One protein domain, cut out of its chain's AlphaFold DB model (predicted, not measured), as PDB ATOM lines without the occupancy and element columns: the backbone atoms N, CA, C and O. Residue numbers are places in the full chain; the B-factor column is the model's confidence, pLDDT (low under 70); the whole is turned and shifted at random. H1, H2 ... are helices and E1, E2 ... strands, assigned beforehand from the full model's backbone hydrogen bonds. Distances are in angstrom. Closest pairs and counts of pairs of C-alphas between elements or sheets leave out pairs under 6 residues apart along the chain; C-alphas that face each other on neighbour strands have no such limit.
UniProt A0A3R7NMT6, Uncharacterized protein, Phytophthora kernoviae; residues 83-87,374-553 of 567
ATOM      1  N   THR A  83       9.000  -3.664 -95.865       93.19
ATOM      2  CA  THR A  83       8.702  -4.288 -97.169       93.19
ATOM      3  C   THR A  83       7.214  -4.403 -97.498       93.19
ATOM      4  O   THR A  83       6.868  -4.566 -98.667       93.19
ATOM      5  N   ASP A  84       6.345  -4.334 -96.486       94.62
ATOM      6  CA  ASP A  84       4.896  -4.322 -96.689       94.62
ATOM      7  C   ASP A  84       4.478  -2.951 -97.268       94.62
ATOM      8  O   ASP A  84       3.654  -2.868 -98.176       94.62
ATOM      9  N   TRP A  85       5.112  -1.866 -96.813       95.75
ATOM     10  CA  TRP A  85       4.775  -0.488 -97.189       95.75
ATOM     11  C   TRP A  85       5.607   0.074 -98.346       95.75
ATOM     12  O   TRP A  85       5.099   0.830 -99.170       95.75
ATOM     13  N   PHE A  86       6.893  -0.269 -98.400       96.88
ATOM     14  CA  PHE A  86       7.853   0.248 -99.371       96.88
ATOM     15  C   PHE A  86       7.950  -0.646-100.602       96.88
ATOM     16  O   PHE A  86       7.783  -1.865-100.527       96.88
ATOM     17  N   LEU A  87       8.270  -0.040-101.743       97.44
ATOM     18  CA  LEU A  87       8.612  -0.776-102.952       97.44
ATOM     19  C   LEU A  87       9.877  -1.610-102.723       97.44
ATOM     20  O   LEU A  87      10.845  -1.153-102.116       97.44
ATOM     21  N   LEU A 374       6.981   7.020-107.047       92.56
ATOM     22  CA  LEU A 374       6.067   7.746-106.156       92.56
ATOM     23  C   LEU A 374       4.612   7.274-106.310       92.56
ATOM     24  O   LEU A 374       3.953   7.009-105.306       92.56
ATOM     25  N   PHE A 375       4.132   7.082-107.540       88.56
ATOM     26  CA  PHE A 375       2.789   6.552-107.786       88.56
ATOM     27  C   PHE A 375       2.657   5.103-107.301       88.56
ATOM     28  O   PHE A 375       1.756   4.794-106.522       88.56
ATOM     29  N   GLN A 376       3.598   4.231-107.676       93.62
ATOM     30  CA  GLN A 376       3.538   2.815-107.297       93.62
ATOM     31  C   GLN A 376       3.588   2.628-105.770       93.62
ATOM     32  O   GLN A 376       2.831   1.829-105.219       93.62
ATOM     33  N   SER A 377       4.396   3.424-105.053       94.88
ATOM     34  CA  SER A 377       4.435   3.393-103.580       94.88
ATOM     35  C   SER A 377       3.110   3.816-102.937       94.88
ATOM     36  O   SER A 377       2.704   3.246-101.925       94.88
ATOM     37  N   ARG A 378       2.388   4.769-103.544       91.56
ATOM     38  CA  ARG A 378       1.062   5.197-103.085       91.56
ATOM     39  C   ARG A 378       0.036   4.075-103.256       91.56
ATOM     40  O   ARG A 378      -0.679   3.778-102.304       91.56
ATOM     41  N   ILE A 379       0.011   3.433-104.426       94.62
ATOM     42  CA  ILE A 379      -0.865   2.290-104.725       94.62
ATOM     43  C   ILE A 379      -0.598   1.121-103.762       94.62
ATOM     44  O   ILE A 379      -1.535   0.600-103.155       94.62
ATOM     45  N   LYS A 380       0.674   0.750-103.555       96.81
ATOM     46  CA  LYS A 380       1.068  -0.318-102.621       96.81
ATOM     47  C   LYS A 380       0.650  -0.021-101.181       96.81
ATOM     48  O   LYS A 380       0.066  -0.878-100.525       96.81
ATOM     49  N   ALA A 381       0.921   1.189-100.695       95.88
ATOM     50  CA  ALA A 381       0.601   1.562 -99.324       95.88
ATOM     51  C   ALA A 381      -0.910   1.550 -99.048       95.88
ATOM     52  O   ALA A 381      -1.335   1.045 -98.013       95.88
ATOM     53  N   LEU A 382      -1.728   2.052 -99.979       96.62
ATOM     54  CA  LEU A 382      -3.184   2.094 -99.814       96.62
ATOM     55  C   LEU A 382      -3.808   0.694 -99.759       96.62
ATOM     56  O   LEU A 382      -4.630   0.453 -98.880       96.62
ATOM     57  N   ARG A 383      -3.358  -0.247-100.606       97.75
ATOM     58  CA  ARG A 383      -3.782  -1.664-100.555       97.75
ATOM     59  C   ARG A 383      -3.502  -2.341 -99.210       97.75
ATOM     60  O   ARG A 383      -4.174  -3.305 -98.855       97.75
ATOM     61  N   ASN A 384      -2.513  -1.850 -98.464       97.56
ATOM     62  CA  ASN A 384      -2.094  -2.417 -97.186       97.56
ATOM     63  C   ASN A 384      -2.749  -1.773 -95.953       97.56
ATOM     64  O   ASN A 384      -2.466  -2.211 -94.836       97.56
ATOM     65  N   ALA A 385      -3.661  -0.814 -96.143       97.50
ATOM     66  CA  ALA A 385      -4.484  -0.266 -95.068       97.50
ATOM     67  C   ALA A 385      -5.349  -1.346 -94.384       97.50
ATOM     68  O   ALA A 385      -5.901  -2.238 -95.033       97.50
ATOM     69  N   LYS A 386      -5.472  -1.245 -93.059       97.12
ATOM     70  CA  LYS A 386      -6.211  -2.166 -92.181       97.12
ATOM     71  C   LYS A 386      -7.297  -1.489 -91.358       97.12
ATOM     72  O   LYS A 386      -8.280  -2.135 -91.023       97.12
ATOM     73  N   ASN A 387      -7.141  -0.210 -91.026       97.56
ATOM     74  CA  ASN A 387      -8.026   0.493 -90.099       97.56
ATOM     75  C   ASN A 387      -8.554   1.800 -90.677       97.56
ATOM     76  O   ASN A 387      -9.753   2.052 -90.581       97.56
ATOM     77  N   TYR A 388      -7.706   2.637 -91.276       98.25
ATOM     78  CA  TYR A 388      -8.148   3.888 -91.892       98.25
ATOM     79  C   TYR A 388      -7.123   4.470 -92.868       98.25
ATOM     80  O   TYR A 388      -5.922   4.208 -92.788       98.25
ATOM     81  N   ILE A 389      -7.614   5.350 -93.739       98.38
ATOM     82  CA  ILE A 389      -6.798   6.190 -94.616       98.38
ATOM     83  C   ILE A 389      -7.163   7.653 -94.343       98.38
ATOM     84  O   ILE A 389      -8.337   8.022 -94.345       98.38
ATOM     85  N   TYR A 390      -6.157   8.493 -94.107       98.12
ATOM     86  CA  TYR A 390      -6.308   9.946 -94.019       98.12
ATOM     87  C   TYR A 390      -5.441  10.611 -95.087       98.12
ATOM     88  O   TYR A 390      -4.263  10.287 -95.230       98.12
ATOM     89  N   VAL A 391      -6.027  11.543 -95.831       96.81
ATOM     90  CA  VAL A 391      -5.413  12.243 -96.957       96.81
ATOM     91  C   VAL A 391      -5.544  13.746 -96.740       96.81
ATOM     92  O   VAL A 391      -6.619  14.232 -96.401       96.81
ATOM     93  N   GLU A 392      -4.483  14.494 -97.020       95.44
ATOM     94  CA  GLU A 392      -4.625  15.893 -97.422       95.44
ATOM     95  C   GLU A 392      -3.996  16.078 -98.792       95.44
ATOM     96  O   GLU A 392      -2.834  15.715 -98.986       95.44
ATOM     97  N   ASP A 393      -4.738  16.639 -99.739       91.88
ATOM     98  CA  ASP A 393      -4.244  16.816-101.100       91.88
ATOM     99  C   ASP A 393      -4.759  18.124-101.716       91.88
ATOM    100  O   ASP A 393      -5.942  18.455-101.642       91.88
ATOM    101  N   GLN A 394      -3.861  18.870-102.357       88.38
ATOM    102  CA  GLN A 394      -4.175  20.118-103.066       88.38
ATOM    103  C   GLN A 394      -5.193  19.935-104.216       88.38
ATOM    104  O   GLN A 394      -5.719  20.920-104.732       88.38
ATOM    105  N   TYR A 395      -5.462  18.705-104.659       84.94
ATOM    106  CA  TYR A 395      -6.281  18.457-105.841       84.94
ATOM    107  C   TYR A 395      -7.260  17.296-105.695       84.94
ATOM    108  O   TYR A 395      -8.398  17.451-106.117       84.94
ATOM    109  N   PHE A 396      -6.819  16.145-105.171       90.25
ATOM    110  CA  PHE A 396      -7.614  14.912-105.020       90.25
ATOM    111  C   PHE A 396      -8.486  14.558-106.251       90.25
ATOM    112  O   PHE A 396      -9.662  14.216-106.138       90.25
ATOM    113  N   VAL A 397      -7.910  14.691-107.451       87.31
ATOM    114  CA  VAL A 397      -8.579  14.428-108.738       87.31
ATOM    115  C   VAL A 397      -8.599  12.936-109.088       87.31
ATOM    116  O   VAL A 397      -7.799  12.162-108.566       87.31
ATOM    117  N   LEU A 398      -9.503  12.537-109.992       87.62
ATOM    118  CA  LEU A 398      -9.677  11.146-110.406       87.62
ATOM    119  C   LEU A 398      -8.377  10.552-110.952       87.62
ATOM    120  O   LEU A 398      -7.914  10.919-112.030       87.62
ATOM    121  N   VAL A 399      -7.882   9.527-110.273       85.88
ATOM    122  CA  VAL A 399      -6.843   8.616-110.755       85.88
ATOM    123  C   VAL A 399      -7.462   7.218-110.740       85.88
ATOM    124  O   VAL A 399      -7.838   6.776-109.652       85.88
ATOM    125  N   PRO A 400      -7.641   6.536-111.888       86.25
ATOM    126  CA  PRO A 400      -8.397   5.282-111.949       86.25
ATOM    127  C   PRO A 400      -7.894   4.212-110.973       86.25
ATOM    128  O   PRO A 400      -8.661   3.698-110.170       86.25
ATOM    129  N   GLU A 401      -6.585   3.974-110.923       86.44
ATOM    130  CA  GLU A 401      -5.974   2.947-110.072       86.44
ATOM    131  C   GLU A 401      -6.086   3.298-108.579       86.44
ATOM    132  O   GLU A 401      -6.143   2.417-107.722       86.44
ATOM    133  N   LEU A 402      -6.121   4.597-108.260       91.25
ATOM    134  CA  LEU A 402      -6.350   5.093-106.903       91.25
ATOM    135  C   LEU A 402      -7.812   4.893-106.492       91.25
ATOM    136  O   LEU A 402      -8.068   4.464-105.371       91.25
ATOM    137  N   MET A 403      -8.756   5.192-107.389       94.44
ATOM    138  CA  MET A 403     -10.184   4.932-107.198       94.44
ATOM    139  C   MET A 403     -10.433   3.436-106.977       94.44
ATOM    140  O   MET A 403     -11.070   3.076-105.989       94.44
ATOM    141  N   ASP A 404      -9.880   2.575-107.834       95.62
ATOM    142  CA  ASP A 404     -10.037   1.120-107.752       95.62
ATOM    143  C   ASP A 404      -9.521   0.572-106.415       95.62
ATOM    144  O   ASP A 404     -10.239  -0.150-105.722       95.62
ATOM    145  N   VAL A 405      -8.316   0.976-105.994       97.12
ATOM    146  CA  VAL A 405      -7.760   0.569-104.693       97.12
ATOM    147  C   VAL A 405      -8.579   1.115-103.525       97.12
ATOM    148  O   VAL A 405      -8.803   0.393-102.557       97.12
ATOM    149  N   LEU A 406      -9.063   2.359-103.582       97.88
ATOM    150  CA  LEU A 406      -9.921   2.898-102.522       97.88
ATOM    151  C   LEU A 406     -11.254   2.139-102.432       97.88
ATOM    152  O   LEU A 406     -11.693   1.829-101.326       97.88
ATOM    153  N   MET A 407     -11.861   1.783-103.565       97.69
ATOM    154  CA  MET A 407     -13.070   0.951-103.630       97.69
ATOM    155  C   MET A 407     -12.837  -0.477-103.107       97.69
ATOM    156  O   MET A 407     -13.735  -1.045-102.486       97.69
ATOM    157  N   GLU A 408     -11.643  -1.041-103.316       97.50
ATOM    158  CA  GLU A 408     -11.221  -2.354-102.802       97.50
ATOM    159  C   GLU A 408     -11.076  -2.361-101.267       97.50
ATOM    160  O   GLU A 408     -11.534  -3.293-100.599       97.50
ATOM    161  N   VAL A 409     -10.468  -1.319-100.682       97.75
ATOM    162  CA  VAL A 409     -10.149  -1.288 -99.239       97.75
ATOM    163  C   VAL A 409     -11.260  -0.709 -98.358       97.75
ATOM    164  O   VAL A 409     -11.404  -1.143 -97.216       97.75
ATOM    165  N   LEU A 410     -12.087   0.216 -98.865       97.81
ATOM    166  CA  LEU A 410     -13.165   0.882 -98.108       97.81
ATOM    167  C   LEU A 410     -14.186  -0.036 -97.402       97.81
ATOM    168  O   LEU A 410     -14.629   0.322 -96.305       97.81
ATOM    169  N   PRO A 411     -14.559  -1.218 -97.932       97.06
ATOM    170  CA  PRO A 411     -15.381  -2.175 -97.193       97.06
ATOM    171  C   PRO A 411     -14.752  -2.609 -95.862       97.06
ATOM    172  O   PRO A 411     -15.482  -2.848 -94.903       97.06
ATOM    173  N   ASN A 412     -13.418  -2.670 -95.800       96.88
ATOM    174  CA  ASN A 412     -12.646  -3.308 -94.732       96.88
ATOM    175  C   ASN A 412     -12.036  -2.323 -93.717       96.88
ATOM    176  O   ASN A 412     -11.528  -2.764 -92.693       96.88
ATOM    177  N   ILE A 413     -12.087  -1.010 -93.976       97.81
ATOM    178  CA  ILE A 413     -11.530   0.035 -93.098       97.81
ATOM    179  C   ILE A 413     -12.621   0.937 -92.503       97.81
ATOM    180  O   ILE A 413     -13.681   1.141 -93.092       97.81
ATOM    181  N   GLN A 414     -12.351   1.522 -91.335       97.81
ATOM    182  CA  GLN A 414     -13.296   2.355 -90.589       97.81
ATOM    183  C   GLN A 414     -13.615   3.682 -91.299       97.81
ATOM    184  O   GLN A 414     -14.765   4.125 -91.297       97.81
ATOM    185  N   ARG A 415     -12.607   4.354 -91.875       97.44
ATOM    186  CA  ARG A 415     -12.750   5.673 -92.520       97.44
ATOM    187  C   ARG A 415     -11.795   5.851 -93.700       97.44
ATOM    188  O   ARG A 415     -10.633   5.451 -93.626       97.44
ATOM    189  N   LEU A 416     -12.269   6.588 -94.704       98.25
ATOM    190  CA  LEU A 416     -11.434   7.423 -95.567       98.25
ATOM    191  C   LEU A 416     -11.748   8.882 -95.238       98.25
ATOM    192  O   LEU A 416     -12.890   9.314 -95.384       98.25
ATOM    193  N   ILE A 417     -10.740   9.636 -94.818       98.56
ATOM    194  CA  ILE A 417     -10.850  11.074 -94.560       98.56
ATOM    195  C   ILE A 417      -9.982  11.788 -95.590       98.56
ATOM    196  O   ILE A 417      -8.803  11.460 -95.704       98.56
ATOM    197  N   ALA A 418     -10.528  12.758 -96.321       97.69
ATOM    198  CA  ALA A 418      -9.763  13.590 -97.244       97.69
ATOM    199  C   ALA A 418     -10.000  15.081 -96.971       97.69
ATOM    200  O   ALA A 418     -11.142  15.531 -96.894       97.69
ATOM    201  N   VAL A 419      -8.922  15.852 -96.855       97.81
ATOM    202  CA  VAL A 419      -8.943  17.315 -96.719       97.81
ATOM    203  C   VAL A 419      -8.383  17.903 -98.009       97.81
ATOM    204  O   VAL A 419      -7.223  17.669 -98.348       97.81
ATOM    205  N   VAL A 420      -9.220  18.599 -98.774       95.38
ATOM    206  CA  VAL A 420      -8.942  18.920-100.180       95.38
ATOM    207  C   VAL A 420      -9.111  20.409-100.446       95.38
ATOM    208  O   VAL A 420     -10.084  21.018-100.005       95.38
ATOM    209  N   GLN A 421      -8.185  20.995-101.208       92.56
ATOM    210  CA  GLN A 421      -8.317  22.367-101.697       92.56
ATOM    211  C   GLN A 421      -9.371  22.453-102.818       92.56
ATOM    212  O   GLN A 421      -9.211  21.815-103.861       92.56
ATOM    213  N   PRO A 422     -10.406  23.305-102.693       84.88
ATOM    214  CA  PRO A 422     -11.367  23.512-103.765       84.88
ATOM    215  C   PRO A 422     -10.698  24.138-105.000       84.88
ATOM    216  O   PRO A 422      -9.922  25.096-104.851       84.88
ATOM    217  N   PRO A 423     -11.027  23.672-106.221       76.69
ATOM    218  CA  PRO A 423     -10.531  24.254-107.461       76.69
ATOM    219  C   PRO A 423     -10.860  25.749-107.557       76.69
ATOM    220  O   PRO A 423     -12.023  26.158-107.530       76.69
ATOM    221  N   PHE A 424      -9.832  26.586-107.697       70.00
ATOM    222  CA  PHE A 424      -9.990  28.025-107.914       70.00
ATOM    223  C   PHE A 424     -10.311  28.333-109.386       70.00
ATOM    224  O   PHE A 424     -10.095  27.510-110.275       70.00
ATOM    225  N   THR A 425     -10.846  29.524-109.664       59.75
ATOM    226  CA  THR A 425     -11.538  29.847-110.928       59.75
ATOM    227  C   THR A 425     -10.773  29.483-112.206       59.75
ATOM    228  O   THR A 425     -11.397  29.011-113.150       59.75
ATOM    229  N   SER A 426      -9.445  29.646-112.261       57.25
ATOM    230  CA  SER A 426      -8.677  29.294-113.464       57.25
ATOM    231  C   SER A 426      -8.513  27.785-113.671       57.25
ATOM    232  O   SER A 426      -8.553  27.350-114.813       57.25
ATOM    233  N   VAL A 427      -8.394  26.972-112.612       59.53
ATOM    234  CA  VAL A 427      -8.305  25.501-112.753       59.53
ATOM    235  C   VAL A 427      -9.674  24.840-112.956       59.53
ATOM    236  O   VAL A 427      -9.762  23.753-113.519       59.53
ATOM    237  N   LYS A 428     -10.783  25.517-112.615       60.91
ATOM    238  CA  LYS A 428     -12.122  25.078-113.061       60.91
ATOM    239  C   LYS A 428     -12.233  25.060-114.592       60.91
ATOM    240  O   LYS A 428     -12.836  24.152-115.153       60.91
ATOM    241  N   LEU A 429     -11.591  26.019-115.269       57.53
ATOM    242  CA  LEU A 429     -11.580  26.129-116.734       57.53
ATOM    243  C   LEU A 429     -10.741  25.047-117.440       57.53
ATOM    244  O   LEU A 429     -10.865  24.908-118.652       57.53
ATOM    245  N   SER A 430      -9.922  24.277-116.714       64.19
ATOM    246  CA  SER A 430      -9.176  23.121-117.239       64.19
ATOM    247  C   SER A 430      -9.797  21.768-116.858       64.19
ATOM    248  O   SER A 430      -9.185  20.727-117.078       64.19
ATOM    249  N   GLY A 431     -11.014  21.759-116.299       73.69
ATOM    250  CA  GLY A 431     -11.761  20.533-115.997       73.69
ATOM    251  C   GLY A 431     -11.453  19.896-114.639       73.69
ATOM    252  O   GLY A 431     -12.079  18.900-114.295       73.69
ATOM    253  N   TYR A 432     -10.572  20.476-113.816       77.88
ATOM    254  CA  TYR A 432     -10.201  19.893-112.515       77.88
ATOM    255  C   TYR A 432     -11.393  19.710-111.558       77.88
ATOM    256  O   TYR A 432     -11.400  18.771-110.767       77.88
ATOM    257  N   GLU A 433     -12.430  20.552-111.647       84.25
ATOM    258  CA  GLU A 433     -13.657  20.374-110.851       84.25
ATOM    259  C   GLU A 433     -14.448  19.117-111.267       84.25
ATOM    260  O   GLU A 433     -14.991  18.431-110.403       84.25
ATOM    261  N   LYS A 434     -14.422  18.750-112.560       86.75
ATOM    262  CA  LYS A 434     -14.967  17.477-113.059       86.75
ATOM    263  C   LYS A 434     -14.172  16.298-112.491       86.75
ATOM    264  O   LYS A 434     -14.774  15.399-111.921       86.75
ATOM    265  N   TYR A 435     -12.841  16.301-112.592       86.44
ATOM    266  CA  TYR A 435     -12.041  15.158-112.120       86.44
ATOM    267  C   TYR A 435     -12.098  14.993-110.596       86.44
ATOM    268  O   TYR A 435     -12.051  13.872-110.102       86.44
ATOM    269  N   LEU A 436     -12.253  16.085-109.845       89.69
ATOM    270  CA  LEU A 436     -12.527  16.040-108.408       89.69
ATOM    271  C   LEU A 436     -13.927  15.462-108.108       89.69
ATOM    272  O   LEU A 436     -14.068  14.630-107.214       89.69
ATOM    273  N   TYR A 437     -14.954  15.850-108.875       91.81
ATOM    274  CA  TYR A 437     -16.292  15.251-108.789       91.81
ATOM    275  C   TYR A 437     -16.256  13.739-109.060       91.81
ATOM    276  O   TYR A 437     -16.799  12.963-108.278       91.81
ATOM    277  N   GLU A 438     -15.581  13.315-110.129       91.81
ATOM    278  CA  GLU A 438     -15.464  11.903-110.518       91.81
ATOM    279  C   GLU A 438     -14.633  11.076-109.526       91.81
ATOM    280  O   GLU A 438     -14.829   9.867-109.434       91.81
ATOM    281  N   MET A 439     -13.754  11.712-108.742       92.56
ATOM    282  CA  MET A 439     -13.065  11.065-107.625       92.56
ATOM    283  C   MET A 439     -13.963  10.910-106.390       92.56
ATOM    284  O   MET A 439     -13.922   9.890-105.708       92.56
ATOM    285  N   ILE A 440     -14.771  11.925-106.070       94.69
ATOM    286  CA  ILE A 440     -15.517  11.984-104.806       94.69
ATOM    287  C   ILE A 440     -16.899  11.321-104.884       94.69
ATOM    288  O   ILE A 440     -17.269  10.608-103.947       94.69
ATOM    289  N   GLU A 441     -17.683  11.553-105.945       95.38
ATOM    290  CA  GLU A 441     -19.080  11.083-106.011       95.38
ATOM    291  C   GLU A 441     -19.196   9.558-105.911       95.38
ATOM    292  O   GLU A 441     -19.973   9.111-105.061       95.38
ATOM    293  N   PRO A 442     -18.401   8.744-106.639       95.88
ATOM    294  CA  PRO A 442     -18.514   7.292-106.548       95.88
ATOM    295  C   PRO A 442     -18.206   6.775-105.138       95.88
ATOM    296  O   PRO A 442     -18.944   5.940-104.610       95.88
ATOM    297  N   LEU A 443     -17.164   7.319-104.493       96.69
ATOM    298  CA  LEU A 443     -16.756   6.947-103.135       96.69
ATOM    299  C   LEU A 443     -17.840   7.313-102.107       96.69
ATOM    300  O   LEU A 443     -18.275   6.448-101.346       96.69
ATOM    301  N   LYS A 444     -18.338   8.562-102.112       95.81
ATOM    302  CA  LYS A 444     -19.413   9.003-101.197       95.81
ATOM    303  C   LYS A 444     -20.729   8.268-101.448       95.81
ATOM    304  O   LYS A 444     -21.479   8.028-100.510       95.81
ATOM    305  N   LYS A 445     -21.028   7.891-102.690       95.69
ATOM    306  CA  LYS A 445     -22.248   7.156-103.046       95.69
ATOM    307  C   LYS A 445     -22.215   5.698-102.615       95.69
ATOM    308  O   LYS A 445     -23.241   5.183-102.175       95.69
ATOM    309  N   LYS A 446     -21.061   5.033-102.736       97.56
ATOM    310  CA  LYS A 446     -20.910   3.642-102.294       97.56
ATOM    311  C   LYS A 446     -20.713   3.536-100.780       97.56
ATOM    312  O   LYS A 446     -21.223   2.580-100.212       97.56
ATOM    313  N   PHE A 447     -20.054   4.504-100.135       97.62
ATOM    314  CA  PHE A 447     -19.685   4.461 -98.710       97.62
ATOM    315  C   PHE A 447     -20.009   5.772 -97.945       97.62
ATOM    316  O   PHE A 447     -19.112   6.369 -97.333       97.62
ATOM    317  N   PRO A 448     -21.273   6.247 -97.942       95.75
ATOM    318  CA  PRO A 448     -21.658   7.583 -97.454       95.75
ATOM    319  C   PRO A 448     -21.309   7.886 -95.991       95.75
ATOM    320  O   PRO A 448     -21.164   9.055 -95.638       95.75
ATOM    321  N   ASN A 449     -21.162   6.861 -95.146       95.50
ATOM    322  CA  ASN A 449     -20.855   7.025 -93.722       95.50
ATOM    323  C   ASN A 449     -19.362   6.804 -93.378       95.50
ATOM    324  O   ASN A 449     -18.945   7.156 -92.275       95.50
ATOM    325  N   LYS A 450     -18.547   6.269 -94.304       96.44
ATOM    326  CA  LYS A 450     -17.093   6.059 -94.116       96.44
ATOM    327  C   LYS A 450     -16.232   7.115 -94.806       96.44
ATOM    328  O   LYS A 450     -15.120   7.370 -94.346       96.44
ATOM    329  N   VAL A 451     -16.716   7.687 -95.912       97.69
ATOM    330  CA  VAL A 451     -15.984   8.653 -96.744       97.69
ATOM    331  C   VAL A 451     -16.322  10.075 -96.304       97.69
ATOM    332  O   VAL A 451     -17.403  10.592 -96.584       97.69
ATOM    333  N   GLN A 452     -15.381  10.713 -95.616       97.25
ATOM    334  CA  GLN A 452     -15.496  12.074 -95.096       97.25
ATOM    335  C   GLN A 452     -14.595  13.006 -95.918       97.25
ATOM    336  O   GLN A 452     -13.380  12.815 -95.941       97.25
ATOM    337  N   ILE A 453     -15.173  14.005 -96.596       97.62
ATOM    338  CA  ILE A 453     -14.408  14.976 -97.396       97.62
ATOM    339  C   ILE A 453     -14.613  16.389 -96.846       97.62
ATOM    340  O   ILE A 453     -15.745  16.868 -96.741       97.62
ATOM    341  N   TYR A 454     -13.508  17.065 -96.549       98.12
ATOM    342  CA  TYR A 454     -13.463  18.400 -95.963       98.12
ATOM    343  C   TYR A 454     -12.648  19.371 -96.822       98.12
ATOM    344  O   TYR A 454     -11.821  18.979 -97.639       98.12
ATOM    345  N   THR A 455     -12.874  20.660 -96.599       97.50
ATOM    346  CA  THR A 455     -12.100  21.787 -97.136       97.50
ATOM    347  C   THR A 455     -11.967  22.848 -96.050       97.50
ATOM    348  O   THR A 455     -12.773  22.886 -95.121       97.50
ATOM    349  N   THR A 456     -11.021  23.775 -96.184       96.75
ATOM    350  CA  THR A 456     -11.072  25.049 -95.459       96.75
ATOM    351  C   THR A 456     -12.321  25.855 -95.838       96.75
ATOM    352  O   THR A 456     -12.886  25.708 -96.932       96.75
ATOM    353  N   LYS A 457     -12.771  26.723 -94.929       94.94
ATOM    354  CA  LYS A 457     -13.840  27.694 -95.190       94.94
ATOM    355  C   LYS A 457     -13.354  28.850 -96.064       94.94
ATOM    356  O   LYS A 457     -12.277  29.412 -95.860       94.94
ATOM    357  N   THR A 458     -14.188  29.245 -97.023       91.00
ATOM    358  CA  THR A 458     -13.853  30.237 -98.059       91.00
ATOM    359  C   THR A 458     -13.539  31.629 -97.500       91.00
ATOM    360  O   THR A 458     -12.686  32.333 -98.040       91.00
ATOM    361  N   ASP A 459     -14.203  32.043 -96.417       91.50
ATOM    362  CA  ASP A 459     -13.996  33.342 -95.763       91.50
ATOM    363  C   ASP A 459     -12.643  33.427 -95.036       91.50
ATOM    364  O   ASP A 459     -12.036  34.499 -95.002       91.50
ATOM    365  N   ARG A 460     -12.135  32.291 -94.533       92.44
ATOM    366  CA  ARG A 460     -10.828  32.183 -93.866       92.44
ATOM    367  C   ARG A 460      -9.650  32.376 -94.827       92.44
ATOM    368  O   ARG A 460      -8.581  32.793 -94.398       92.44
ATOM    369  N   LYS A 461      -9.836  32.099 -96.129       93.69
ATOM    370  CA  LYS A 461      -8.794  32.192 -97.178       93.69
ATOM    371  C   LYS A 461      -7.505  31.431 -96.824       93.69
ATOM    372  O   LYS A 461      -6.397  31.916 -97.073       93.69
ATOM    373  N   ILE A 462      -7.673  30.251 -96.229       95.31
ATOM    374  CA  ILE A 462      -6.599  29.300 -95.927       95.31
ATOM    375  C   ILE A 462      -6.481  28.346 -97.113       95.31
ATOM    376  O   ILE A 462      -7.480  27.746 -97.515       95.31
ATOM    377  N   TYR A 463      -5.283  28.218 -97.675       95.50
ATOM    378  CA  TYR A 463      -5.023  27.352 -98.825       95.50
ATOM    379  C   TYR A 463      -4.476  25.997 -98.379       95.50
ATOM    380  O   TYR A 463      -3.485  25.961 -97.652       95.50
ATOM    381  N   ILE A 464      -5.083  24.893 -98.823       95.81
ATOM    382  CA  ILE A 464      -4.568  23.540 -98.567       95.81
ATOM    383  C   ILE A 464      -3.570  23.193 -99.677       95.81
ATOM    384  O   ILE A 464      -3.935  22.878-100.807       95.81
ATOM    385  N   HIS A 465      -2.280  23.272 -99.366       94.62
ATOM    386  CA  HIS A 465      -1.205  22.858-100.265       94.62
ATOM    387  C   HIS A 465      -0.673  21.454 -99.956       94.62
ATOM    388  O   HIS A 465       0.053  20.892-100.779       94.62
ATOM    389  N   THR A 466      -1.033  20.879 -98.807       91.81
ATOM    390  CA  THR A 466      -0.561  19.573 -98.345       91.81
ATOM    391  C   THR A 466      -0.673  18.473 -99.410       91.81
ATOM    392  O   THR A 466      -1.579  18.481-100.244       91.81
ATOM    393  N   LYS A 467       0.261  17.513 -99.381       91.62
ATOM    394  CA  LYS A 467       0.307  16.320-100.255       91.62
ATOM    395  C   LYS A 467       0.551  15.053 -99.427       91.62
ATOM    396  O   LYS A 467       1.527  14.339 -99.659       91.62
ATOM    397  N   LEU A 468      -0.282  14.818 -98.419       92.19
ATOM    398  CA  LEU A 468      -0.126  13.842 -97.337       92.19
ATOM    399  C   LEU A 468      -1.068  12.642 -97.491       92.19
ATOM    400  O   LEU A 468      -2.256  12.811 -97.727       92.19
ATOM    401  N   VAL A 469      -0.553  11.434 -97.257       94.88
ATOM    402  CA  VAL A 469      -1.343  10.245 -96.906       94.88
ATOM    403  C   VAL A 469      -0.796   9.583 -95.636       94.88
ATOM    404  O   VAL A 469       0.368   9.176 -95.596       94.88
ATOM    405  N   LEU A 470      -1.656   9.454 -94.624       95.75
ATOM    406  CA  LEU A 470      -1.470   8.652 -93.415       95.75
ATOM    407  C   LEU A 470      -2.292   7.371 -93.485       95.75
ATOM    408  O   LEU A 470      -3.458   7.405 -93.878       95.75
ATOM    409  N   ILE A 471      -1.704   6.269 -93.023       97.06
ATOM    410  CA  ILE A 471      -2.381   4.975 -92.925       97.06
ATOM    411  C   ILE A 471      -2.048   4.341 -91.570       97.06
ATOM    412  O   ILE A 471      -0.877   4.237 -91.189       97.06
ATOM    413  N   ASP A 472      -3.099   3.943 -90.850       95.69
ATOM    414  CA  ASP A 472      -3.063   3.101 -89.645       95.69
ATOM    415  C   ASP A 472      -2.105   3.531 -88.513       95.69
ATOM    416  O   ASP A 472      -1.596   2.695 -87.769       95.69
ATOM    417  N   ASP A 473      -1.819   4.827 -88.384       93.56
ATOM    418  CA  ASP A 473      -0.823   5.395 -87.467       93.56
ATOM    419  C   ASP A 473       0.585   4.746 -87.577       93.56
ATOM    420  O   ASP A 473       1.419   4.943 -86.689       93.56
ATOM    421  N   VAL A 474       0.915   4.051 -88.681       92.94
ATOM    422  CA  VAL A 474       2.235   3.414 -88.926       92.94
ATOM    423  C   VAL A 474       2.917   3.841 -90.227       92.94
ATOM    424  O   VAL A 474       4.146   3.804 -90.297       92.94
ATOM    425  N   TYR A 475       2.160   4.294 -91.229       94.38
ATOM    426  CA  TYR A 475       2.700   4.782 -92.497       94.38
ATOM    427  C   TYR A 475       2.369   6.259 -92.719       94.38
ATOM    428  O   TYR A 475       1.230   6.694 -92.546       94.38
ATOM    429  N   ALA A 476       3.375   7.013 -93.160       92.69
ATOM    430  CA  ALA A 476       3.214   8.331 -93.752       92.69
ATOM    431  C   ALA A 476       3.936   8.349 -95.100       92.69
ATOM    432  O   ALA A 476       5.148   8.150 -95.155       92.69
ATOM    433  N   SER A 477       3.209   8.672 -96.167       87.25
ATOM    434  CA  SER A 477       3.822   9.260 -97.356       87.25
ATOM    435  C   SER A 477       3.402  10.706 -97.428       87.25
ATOM    436  O   SER A 477       2.237  11.023 -97.194       87.25
ATOM    437  N   ALA A 478       4.309  11.578 -97.835       65.19
ATOM    438  CA  ALA A 478       3.875  12.858 -98.336       65.19
ATOM    439  C   ALA A 478       4.858  13.412 -99.348       65.19
ATOM    440  O   ALA A 478       6.068  13.200 -99.248       65.19
ATOM    441  N   GLY A 479       4.347  14.293-100.199       53.50
ATOM    442  CA  GLY A 479       5.081  15.524-100.400       53.50
ATOM    443  C   GLY A 479       5.087  16.299 -99.076       53.50
ATOM    444  O   GLY A 479       4.319  17.246 -98.984       53.50
ATOM    445  N   ARG A 480       5.988  15.927 -98.139       37.09
ATOM    446  CA  ARG A 480       6.310  16.545 -96.826       37.09
ATOM    447  C   ARG A 480       5.305  16.422 -95.635       37.09
ATOM    448  O   ARG A 480       4.131  16.655 -95.855       37.09
ATOM    449  N   VAL A 481       5.782  16.196 -94.375       27.25
ATOM    450  CA  VAL A 481       5.131  16.534 -93.051       27.25
ATOM    451  C   VAL A 481       6.106  16.837 -91.873       27.25
ATOM    452  O   VAL A 481       7.052  16.099 -91.723       27.25
ATOM    453  N   SER A 482       5.888  17.841 -90.996       30.16
ATOM    454  CA  SER A 482       6.855  18.629 -90.145       30.16
ATOM    455  C   SER A 482       8.267  18.088 -89.751       30.16
ATOM    456  O   SER A 482       9.069  17.780 -90.609       30.16
ATOM    457  N   GLY A 483       8.753  18.015 -88.495       28.84
ATOM    458  CA  GLY A 483       8.418  18.710 -87.241       28.84
ATOM    459  C   GLY A 483       8.576  18.026 -85.844       28.84
ATOM    460  O   GLY A 483       8.988  16.884 -85.715       28.84
ATOM    461  N   ARG A 484       8.303  18.713 -84.728       38.12
ATOM    462  CA  ARG A 484       8.816  18.342 -83.387       38.12
ATOM    463  C   ARG A 484       8.050  17.226 -82.635       38.12
ATOM    464  O   ARG A 484       8.049  17.217 -81.410       38.12
ATOM    465  N   TYR A 485       7.485  16.237 -83.334       48.31
ATOM    466  CA  TYR A 485       6.935  14.999 -82.752       48.31
ATOM    467  C   TYR A 485       7.441  13.742 -83.472       48.31
ATOM    468  O   TYR A 485       7.845  13.782 -84.633       48.31
ATOM    469  N   HIS A 486       7.462  12.619 -82.751       54.75
ATOM    470  CA  HIS A 486       8.174  11.398 -83.144       54.75
ATOM    471  C   HIS A 486       7.236  10.311 -83.702       54.75
ATOM    472  O   HIS A 486       7.176   9.199 -83.176       54.75
ATOM    473  N   GLY A 487       6.544  10.599 -84.808       70.06
ATOM    474  CA  GLY A 487       5.861   9.576 -85.604       70.06
ATOM    475  C   GLY A 487       4.443   9.909 -86.060       70.06
ATOM    476  O   GLY A 487       3.824  10.895 -85.668       70.06
ATOM    477  N   THR A 488       3.935   8.996 -86.878       82.38
ATOM    478  CA  THR A 488       2.642   8.982 -87.574       82.38
ATOM    479  C   THR A 488       1.431   9.283 -86.687       82.38
ATOM    480  O   THR A 488       0.638  10.146 -87.060       82.38
ATOM    481  N   LYS A 489       1.317   8.677 -85.491       89.25
ATOM    482  CA  LYS A 489       0.204   8.957 -84.555       89.25
ATOM    483  C   LYS A 489       0.141  10.426 -84.137       89.25
ATOM    484  O   LYS A 489      -0.889  11.076 -84.293       89.25
ATOM    485  N   ALA A 490       1.258  10.963 -83.643       89.19
ATOM    486  CA  ALA A 490       1.340  12.356 -83.204       89.19
ATOM    487  C   ALA A 490       1.027  13.328 -84.352       89.19
ATOM    488  O   ALA A 490       0.427  14.380 -84.146       89.19
ATOM    489  N   MET A 491       1.388  12.939 -85.572       90.38
ATOM    490  CA  MET A 491       1.106  13.686 -86.785       90.38
ATOM    491  C   MET A 491      -0.395  13.747 -87.111       90.38
ATOM    492  O   MET A 491      -0.907  14.837 -87.347       90.38
ATOM    493  N   ARG A 492      -1.121  12.616 -87.044       94.19
ATOM    494  CA  ARG A 492      -2.594  12.602 -87.156       94.19
ATOM    495  C   ARG A 492      -3.230  13.510 -86.108       94.19
ATOM    496  O   ARG A 492      -4.085  14.322 -86.445       94.19
ATOM    497  N   ILE A 493      -2.804  13.372 -84.853       95.38
ATOM    498  CA  ILE A 493      -3.352  14.125 -83.718       95.38
ATOM    499  C   ILE A 493      -3.170  15.632 -83.935       95.38
ATOM    500  O   ILE A 493      -4.138  16.370 -83.813       95.38
ATOM    501  N   ARG A 494      -1.976  16.088 -84.342       92.94
ATOM    502  CA  ARG A 494      -1.712  17.512 -84.624       92.94
ATOM    503  C   ARG A 494      -2.520  18.058 -85.810       92.94
ATOM    504  O   ARG A 494      -2.931  19.210 -85.765       92.94
ATOM    505  N   LYS A 495      -2.792  17.260 -86.851       95.06
ATOM    506  CA  LYS A 495      -3.704  17.664 -87.942       95.06
ATOM    507  C   LYS A 495      -5.159  17.752 -87.477       95.06
ATOM    508  O   LYS A 495      -5.895  18.635 -87.903       95.06
ATOM    509  N   PHE A 496      -5.583  16.853 -86.594       97.19
ATOM    510  CA  PHE A 496      -6.933  16.880 -86.033       97.19
ATOM    511  C   PHE A 496      -7.099  18.067 -85.068       97.19
ATOM    512  O   PHE A 496      -8.116  18.745 -85.139       97.19
ATOM    513  N   GLU A 497      -6.101  18.386 -84.242       96.25
ATOM    514  CA  GLU A 497      -6.047  19.605 -83.416       96.25
ATOM    515  C   GLU A 497      -6.148  20.883 -84.271       96.25
ATOM    516  O   GLU A 497      -7.015  21.713 -84.014       96.25
ATOM    517  N   GLU A 498      -5.343  21.012 -85.334       96.06
ATOM    518  CA  GLU A 498      -5.390  22.139 -86.288       96.06
ATOM    519  C   GLU A 498      -6.800  22.354 -86.872       96.06
ATOM    520  O   GLU A 498      -7.301  23.477 -86.916       96.06
ATOM    521  N   MET A 499      -7.483  21.275 -87.271       96.62
ATOM    522  CA  MET A 499      -8.813  21.357 -87.885       96.62
ATOM    523  C   MET A 499      -9.976  21.499 -86.892       96.62
ATOM    524  O   MET A 499     -10.986  22.120 -87.233       96.62
ATOM    525  N   THR A 500      -9.873  20.902 -85.700       96.88
ATOM    526  CA  THR A 500     -10.968  20.850 -84.709       96.88
ATOM    527  C   THR A 500     -10.874  21.911 -83.619       96.88
ATOM    528  O   THR A 500     -11.891  22.235 -83.013       96.88
ATOM    529  N   GLY A 501      -9.680  22.445 -83.349       95.25
ATOM    530  CA  GLY A 501      -9.413  23.322 -82.207       95.25
ATOM    531  C   GLY A 501      -9.346  22.610 -80.848       95.25
ATOM    532  O   GLY A 501      -9.103  23.277 -79.843       95.25
ATOM    533  N   LEU A 502      -9.540  21.285 -80.798       96.75
ATOM    534  CA  LEU A 502      -9.342  20.468 -79.595       96.75
ATOM    535  C   LEU A 502      -7.851  20.302 -79.304       96.75
ATOM    536  O   LEU A 502      -7.062  20.159 -80.234       96.75
ATOM    537  N   SER A 503      -7.465  20.256 -78.029       96.69
ATOM    538  CA  SER A 503      -6.063  20.062 -77.647       96.69
ATOM    539  C   SER A 503      -5.515  18.694 -78.070       96.69
ATOM    540  O   SER A 503      -6.245  17.701 -78.166       96.69
ATOM    541  N   TYR A 504      -4.196  18.626 -78.267       94.62
ATOM    542  CA  TYR A 504      -3.475  17.376 -78.504       94.62
ATOM    543  C   TYR A 504      -3.859  16.266 -77.507       94.62
ATOM    544  O   TYR A 504      -4.096  15.133 -77.916       94.62
ATOM    545  N   GLU A 505      -3.949  16.583 -76.213       97.25
ATOM    546  CA  GLU A 505      -4.279  15.631 -75.148       97.25
ATOM    547  C   GLU A 505      -5.719  15.103 -75.250       97.25
ATOM    548  O   GLU A 505      -5.948  13.911 -75.033       97.25
ATOM    549  N   GLU A 506      -6.685  15.953 -75.616       97.94
ATOM    550  CA  GLU A 506      -8.071  15.532 -75.858       97.94
ATOM    551  C   GLU A 506      -8.154  14.563 -77.043       97.94
ATOM    552  O   GLU A 506      -8.807  13.524 -76.948       97.94
ATOM    553  N   VAL A 507      -7.454  14.862 -78.140       97.12
ATOM    554  CA  VAL A 507      -7.466  14.042 -79.363       97.12
ATOM    555  C   VAL A 507      -6.645  12.748 -79.211       97.12
ATOM    556  O   VAL A 507      -7.018  11.722 -79.783       97.12
ATOM    557  N   ASP A 508      -5.556  12.743 -78.432       96.19
ATOM    558  CA  ASP A 508      -4.746  11.540 -78.156       96.19
ATOM    559  C   ASP A 508      -5.481  10.515 -77.273       96.19
ATOM    560  O   ASP A 508      -5.283   9.305 -77.437       96.19
ATOM    561  N   ALA A 509      -6.348  11.000 -76.373       97.38
ATOM    562  CA  ALA A 509      -7.177  10.189 -75.482       97.38
ATOM    563  C   ALA A 509      -8.376   9.517 -76.184       97.38
ATOM    564  O   ALA A 509      -8.934   8.545 -75.663       97.38
ATOM    565  N   MET A 510      -8.781  10.011 -77.357       97.38
ATOM    566  CA  MET A 510      -9.872   9.446 -78.156       97.38
ATOM    567  C   MET A 510      -9.437   8.195 -78.931       97.38
ATOM    568  O   MET A 510      -8.288   8.058 -79.363       97.38
ATOM    569  N   LYS A 511     -10.385   7.289 -79.212       95.19
ATOM    570  CA  LYS A 511     -10.176   6.300 -80.280       95.19
ATOM    571  C   LYS A 511     -10.151   7.027 -81.622       95.19
ATOM    572  O   LYS A 511     -10.751   8.089 -81.768       95.19
ATOM    573  N   PHE A 512      -9.527   6.415 -82.628       95.62
ATOM    574  CA  PHE A 512      -9.464   6.989 -83.974       95.62
ATOM    575  C   PHE A 512     -10.843   7.425 -84.507       95.62
ATOM    576  O   PHE A 512     -10.966   8.540 -85.002       95.62
ATOM    577  N   ILE A 513     -11.871   6.582 -84.367       95.38
ATOM    578  CA  ILE A 513     -13.216   6.876 -84.878       95.38
ATOM    579  C   ILE A 513     -13.896   8.036 -84.131       95.38
ATOM    580  O   ILE A 513     -14.425   8.938 -84.774       95.38
ATOM    581  N   ASP A 514     -13.773   8.080 -82.800       96.69
ATOM    582  CA  ASP A 514     -14.314   9.162 -81.966       96.69
ATOM    583  C   ASP A 514     -13.656  10.511 -82.323       96.69
ATOM    584  O   ASP A 514     -14.327  11.543 -82.376       96.69
ATOM    585  N   ALA A 515     -12.348  10.486 -82.617       97.56
ATOM    586  CA  ALA A 515     -11.562  11.634 -83.066       97.56
ATOM    587  C   ALA A 515     -11.890  12.052 -84.512       97.56
ATOM    588  O   ALA A 515     -11.929  13.242 -84.814       97.56
ATOM    589  N   ALA A 516     -12.141  11.094 -85.411       97.19
ATOM    590  CA  ALA A 516     -12.554  11.368 -86.787       97.19
ATOM    591  C   ALA A 516     -13.919  12.066 -86.822       97.19
ATOM    592  O   ALA A 516     -14.108  13.042 -87.545       97.19
ATOM    593  N   ASP A 517     -14.853  11.634 -85.977       96.81
ATOM    594  CA  ASP A 517     -16.176  12.244 -85.899       96.81
ATOM    595  C   ASP A 517     -16.142  13.668 -85.286       96.81
ATOM    596  O   ASP A 517     -17.050  14.460 -85.552       96.81
ATOM    597  N   GLN A 518     -15.061  14.075 -84.595       98.12
ATOM    598  CA  GLN A 518     -14.841  15.490 -84.233       98.12
ATOM    599  C   GLN A 518     -14.639  16.390 -85.461       98.12
ATOM    600  O   GLN A 518     -15.055  17.546 -85.430       98.12
ATOM    601  N   LEU A 519     -14.081  15.885 -86.571       98.19
ATOM    602  CA  LEU A 519     -13.954  16.666 -87.811       98.19
ATOM    603  C   LEU A 519     -15.329  17.020 -88.389       98.19
ATOM    604  O   LEU A 519     -15.519  18.115 -88.913       98.19
ATOM    605  N   LYS A 520     -16.323  16.138 -88.233       96.50
ATOM    606  CA  LYS A 520     -17.717  16.404 -88.618       96.50
ATOM    607  C   LYS A 520     -18.364  17.477 -87.737       96.50
ATOM    608  O   LYS A 520     -19.135  18.282 -88.254       96.50
ATOM    609  N   ILE A 521     -18.048  17.500 -86.439       97.81
ATOM    610  CA  ILE A 521     -18.503  18.543 -85.507       97.81
ATOM    611  C   ILE A 521     -17.852  19.882 -85.873       97.81
ATOM    612  O   ILE A 521     -18.555  20.866 -86.093       97.81
ATOM    613  N   ALA A 522     -16.528  19.902 -86.044       97.94
ATOM    614  CA  ALA A 522     -15.781  21.087 -86.451       97.94
ATOM    615  C   ALA A 522     -16.258  21.636 -87.805       97.94
ATOM    616  O   ALA A 522     -16.457  22.838 -87.936       97.94
ATOM    617  N   ALA A 523     -16.529  20.779 -88.791       97.62
ATOM    618  CA  ALA A 523     -17.054  21.178 -90.097       97.62
ATOM    619  C   ALA A 523     -18.475  21.781 -90.067       97.62
ATOM    620  O   ALA A 523     -18.910  22.340 -91.076       97.62
ATOM    621  N   ALA A 524     -19.201  21.645 -88.950       96.88
ATOM    622  CA  ALA A 524     -20.525  22.227 -88.729       96.88
ATOM    623  C   ALA A 524     -20.508  23.466 -87.809       96.88
ATOM    624  O   ALA A 524     -21.428  24.278 -87.877       96.88
ATOM    625  N   ASP A 525     -19.483  23.629 -86.968       96.50
ATOM    626  CA  ASP A 525     -19.265  24.836 -86.165       96.50
ATOM    627  C   ASP A 525     -18.750  25.987 -87.042       96.50
ATOM    628  O   ASP A 525     -17.784  25.824 -87.783       96.50
ATOM    629  N   GLU A 526     -19.343  27.179 -86.939       92.31
ATOM    630  CA  GLU A 526     -18.894  28.382 -87.651       92.31
ATOM    631  C   GLU A 526     -17.492  28.849 -87.220       92.31
ATOM    632  O   GLU A 526     -16.774  29.430 -88.040       92.31
ATOM    633  N   SER A 527     -17.059  28.563 -85.986       90.94
ATOM    634  CA  SER A 527     -15.785  29.058 -85.443       90.94
ATOM    635  C   SER A 527     -14.548  28.406 -86.081       90.94
ATOM    636  O   SER A 527     -13.573  29.106 -86.368       90.94
ATOM    637  N   SER A 528     -14.631  27.113 -86.412       95.12
ATOM    638  CA  SER A 528     -13.537  26.292 -86.957       95.12
ATOM    639  C   SER A 528     -12.955  26.790 -88.294       95.12
ATOM    640  O   SER A 528     -13.507  27.681 -88.955       95.12
ATOM    641  N   ILE A 529     -11.866  26.163 -88.751       95.94
ATOM    642  CA  ILE A 529     -11.259  26.447 -90.062       95.94
ATOM    643  C   ILE A 529     -11.826  25.603 -91.217       95.94
ATOM    644  O   ILE A 529     -11.721  26.036 -92.365       95.94
ATOM    645  N   ILE A 530     -12.437  24.440 -90.940       97.69
ATOM    646  CA  ILE A 530     -12.931  23.493 -91.958       97.69
ATOM    647  C   ILE A 530     -14.453  23.522 -92.151       97.69
ATOM    648  O   ILE A 530     -15.206  23.981 -91.298       97.69
ATOM    649  N   GLN A 531     -14.905  22.995 -93.286       97.38
ATOM    650  CA  GLN A 531     -16.297  22.713 -93.643       97.38
ATOM    651  C   GLN A 531     -16.355  21.439 -94.507       97.38
ATOM    652  O   GLN A 531     -15.337  21.006 -95.053       97.38
ATOM    653  N   ASN A 532     -17.537  20.838 -94.663       96.50
ATOM    654  CA  ASN A 532     -17.723  19.714 -95.590       96.50
ATOM    655  C   ASN A 532     -17.497  20.170 -97.041       96.50
ATOM    656  O   ASN A 532     -17.972  21.237 -97.436       96.50
ATOM    657  N   LEU A 533     -16.819  19.349 -97.845       93.62
ATOM    658  CA  LEU A 533     -16.694  19.570 -99.284       93.62
ATOM    659  C   LEU A 533     -17.776  18.772-100.023       93.62
ATOM    660  O   LEU A 533     -17.703  17.548-100.157       93.62
ATOM    661  N   GLU A 534     -18.780  19.488-100.526       85.50
ATOM    662  CA  GLU A 534     -19.742  18.958-101.490       85.50
ATOM    663  C   GLU A 534     -19.351  19.402-102.899       85.50
ATOM    664  O   GLU A 534     -19.304  20.597-103.194       85.50
ATOM    665  N   VAL A 535     -19.081  18.434-103.776       82.12
ATOM    666  CA  VAL A 535     -18.792  18.682-105.192       82.12
ATOM    667  C   VAL A 535     -19.999  18.215-105.991       82.12
ATOM    668  O   VAL A 535     -20.320  17.029-106.017       82.12
ATOM    669  N   GLY A 536     -20.712  19.163-106.596       81.12
ATOM    670  CA  GLY A 536     -21.905  18.886-107.389       81.12
ATOM    671  C   GLY A 536     -21.579  18.553-108.843       81.12
ATOM    672  O   GLY A 536     -20.559  18.981-109.388       81.12
ATOM    673  N   TYR A 537     -22.489  17.834-109.503       84.75
ATOM    674  CA  TYR A 537     -22.468  17.737-110.958       84.75
ATOM    675  C   TYR A 537     -22.831  19.090-111.583       84.75
ATOM    676  O   TYR A 537     -23.844  19.700-111.224       84.75
ATOM    677  N   HIS A 538     -22.059  19.522-112.577       82.88
ATOM    678  CA  HIS A 538     -22.369  20.702-113.374       82.88
ATOM    679  C   HIS A 538     -22.484  20.343-114.857       82.88
ATOM    680  O   HIS A 538     -21.642  19.645-115.410       82.88
ATOM    681  N   LEU A 539     -23.505  20.881-115.536       79.62
ATOM    682  CA  LEU A 539     -23.788  20.594-116.953       79.62
ATOM    683  C   LEU A 539     -22.586  20.867-117.877       79.62
ATOM    684  O   LEU A 539     -22.422  20.207-118.900       79.62
ATOM    685  N   TYR A 540     -21.729  21.820-117.500       79.25
ATOM    686  CA  TYR A 540     -20.538  22.180-118.264       79.25
ATOM    687  C   TYR A 540     -19.471  21.067-118.295       79.25
ATOM    688  O   TYR A 540     -18.639  21.071-119.198       79.25
ATOM    689  N   TYR A 541     -19.515  20.082-117.384       82.31
ATOM    690  CA  TYR A 541     -18.605  18.927-117.379       82.31
ATOM    691  C   TYR A 541     -18.679  18.106-118.678       82.31
ATOM    692  O   TYR A 541     -17.679  17.523-119.087       82.31
ATOM    693  N   MET A 542     -19.817  18.122-119.386       76.19
ATOM    694  CA  MET A 542     -19.945  17.496-120.713       76.19
ATOM    695  C   MET A 542     -19.026  18.137-121.770       76.19
ATOM    696  O   MET A 542     -18.699  17.500-122.766       76.19
ATOM    697  N   GLY A 543     -18.589  19.385-121.554       72.88
ATOM    698  CA  GLY A 543     -17.598  20.078-122.383       72.88
ATOM    699  C   GLY A 543     -16.146  19.660-122.119       72.88
ATOM    700  O   GLY A 543     -15.259  20.107-122.841       72.88
ATOM    701  N   PHE A 544     -15.904  18.795-121.128       69.75
ATOM    702  CA  PHE A 544     -14.590  18.257-120.763       69.75
ATOM    703  C   PHE A 544     -14.539  16.727-120.973       69.75
ATOM    704  O   PHE A 544     -14.396  15.980-119.999       69.75
ATOM    705  N   PRO A 545     -14.682  16.217-122.217       70.25
ATOM    706  CA  PRO A 545     -14.477  14.798-122.512       70.25
ATOM    707  C   PRO A 545     -13.025  14.386-122.232       70.25
ATOM    708  O   PRO A 545     -12.143  15.234-122.086       70.25
ATOM    709  N   ASP A 546     -12.747  13.086-122.208       67.25
ATOM    710  CA  ASP A 546     -11.438  12.562-121.788       67.25
ATOM    711  C   ASP A 546     -10.287  12.994-122.713       67.25
ATOM    712  O   ASP A 546      -9.148  13.122-122.278       67.25
ATOM    713  N   LEU A 547     -10.587  13.365-123.962       63.28
ATOM    714  CA  LEU A 547      -9.627  14.016-124.859       63.28
ATOM    715  C   LEU A 547      -9.123  15.372-124.319       63.28
ATOM    716  O   LEU A 547      -7.959  15.715-124.511       63.28
ATOM    717  N   VAL A 548      -9.972  16.139-123.625       64.31
ATOM    718  CA  VAL A 548      -9.568  17.389-122.955       64.31
ATOM    719  C   VAL A 548      -8.744  17.075-121.707       64.31
ATOM    720  O   VAL A 548      -7.753  17.761-121.465       64.31
ATOM    721  N   ARG A 549      -9.066  15.991-120.982       65.88
ATOM    722  CA  ARG A 549      -8.216  15.484-119.887       65.88
ATOM    723  C   ARG A 549      -6.808  15.195-120.397       65.88
ATOM    724  O   ARG A 549      -5.851  15.754-119.883       65.88
ATOM    725  N   GLN A 550      -6.692  14.411-121.467       63.28
ATOM    726  CA  GLN A 550      -5.416  14.030-122.079       63.28
ATOM    727  C   GLN A 550      -4.578  15.215-122.596       63.28
ATOM    728  O   GLN A 550      -3.392  15.033-122.863       63.28
ATOM    729  N   GLN A 551      -5.161  16.410-122.742       62.53
ATOM    730  CA  GLN A 551      -4.449  17.638-123.116       62.53
ATOM    731  C   GLN A 551      -4.131  18.542-121.914       62.53
ATOM    732  O   GLN A 551      -3.058  19.141-121.885       62.53
ATOM    733  N   ALA A 552      -5.038  18.644-120.937       57.03
ATOM    734  CA  ALA A 552      -4.891  19.504-119.759       57.03
ATOM    735  C   ALA A 552      -4.088  18.852-118.617       57.03
ATOM    736  O   ALA A 552      -3.368  19.547-117.902       57.03
ATOM    737  N   ASP A 553      -4.207  17.533-118.462       60.28
ATOM    738  CA  ASP A 553      -3.429  16.686-117.551       60.28
ATOM    739  C   ASP A 553      -3.165  15.309-118.218       60.28
ATOM    740  O   ASP A 553      -3.863  14.325-117.952       60.28
TER     741      ASP A 553
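What this domain is: This is residues 83 to 87 and 374 to 553 of the 567 residues of an uncharacterized protein of Phytophthora kernoviae (UniProt A0A3R7NMT6). A twisted sheet of six strands makes the core between two groups of helices: H5 and H7 cover one face, with H6 packed on H5, while H1, H2 and H4 stand in a row on the other side. H8 and H9 lie far from the sheet, past H4. The 185 printed residues hold nine named helices and seven named strands, in the order H1 E1 H2 E2 H3 H4 E3 E4 E5 E6 H5 H6 H7 E7 H8 H9. The mixed sheet runs E6 E5 E1 E2 E3 E7; the class is mixed, helices and strands. The whole is compact, with a radius of gyration of the C-alphas of 16.4 A and spans of 49 by 43 by 30 A.

Where its parts are: Find C-alpha 388 at (-8.148, 3.888, -91.892); from there E1, residues 388 to 393, runs 16.3 A. Its sheet also holds E2, 415 to 420, 15.8 A; E3, 451 to 456, 17.2 A; E5, 467 to 471; E6, 475 to 479; and E7, 530 to 532. E4, 462 to 464, pairs with no named strand. H1, 374 to 383, begins at (6.067, 7.746, -106.156). Then look for H2, 400 to 409; H3, 425 to 428; H4, 432 to 446, 22.0 A; H5, 488 to 500, 18.3 A; H6, 504 to 509; H7, 512 to 522, 15.6 A; H8, 539 to 543; and H9, 546 to 552, ending at (-4.891, 19.504, -119.759).

How they stand to each other: E1 and E2 are parallel, with N 391 and O 417 2.8 A apart; E2 and E3 are parallel, with N 454 and O 418 at 2.8 A. Two strand-helix-strand units, parallel neighbours with helices between, E1 H2 E2 and E2 H3 H4 E3, have right-handed crossovers. Antiparallel neighbours are E5 and E1 (N 470 to O 390, 2.8 A), the hairpin E5 and E6 (N 469 to O 477, 2.8 A), and E3 and E7 (N 531 to O 455, 2.8 A). H5 and H7 are on the same face, at heights of 9.3 A and 9.0 A over the sheet; they touch at Thr 500 and Ala 522, C-alphas 5.1 A apart. H1 is on the opposite face and touches H2, C-alphas 383 and 405 being 6.2 A apart. H2 touches H4 at C-alphas 403 and 439, 6.8 A; both only graze the sheet. H6 touches H5, C-alphas 504 and 497 being 6.0 A apart. H3 and H8 are close to H4 but not clearly touching; H9 touches no helix. Each O i to N i+4 pair is within hydrogen-bond range in H1, H2, H5, H6 and H9, against 9 of 11 in H4, 5 of 7 in H7 and 0 of 1 in H8, which has 2 of 2 O i to N i+3 pairs; H3 is too short for such a pair.

The domain as a whole: The C-alphas farthest apart, Glu 505 and Leu 547, are 50.0 A apart. Residues 88 to 373 are not printed; C-alphas 87 and 374 are 9.5 A apart across the cut. No link is long. Confidence is under 70 at residues 425 to 430, 478 to 486, 544 and 546 to 553.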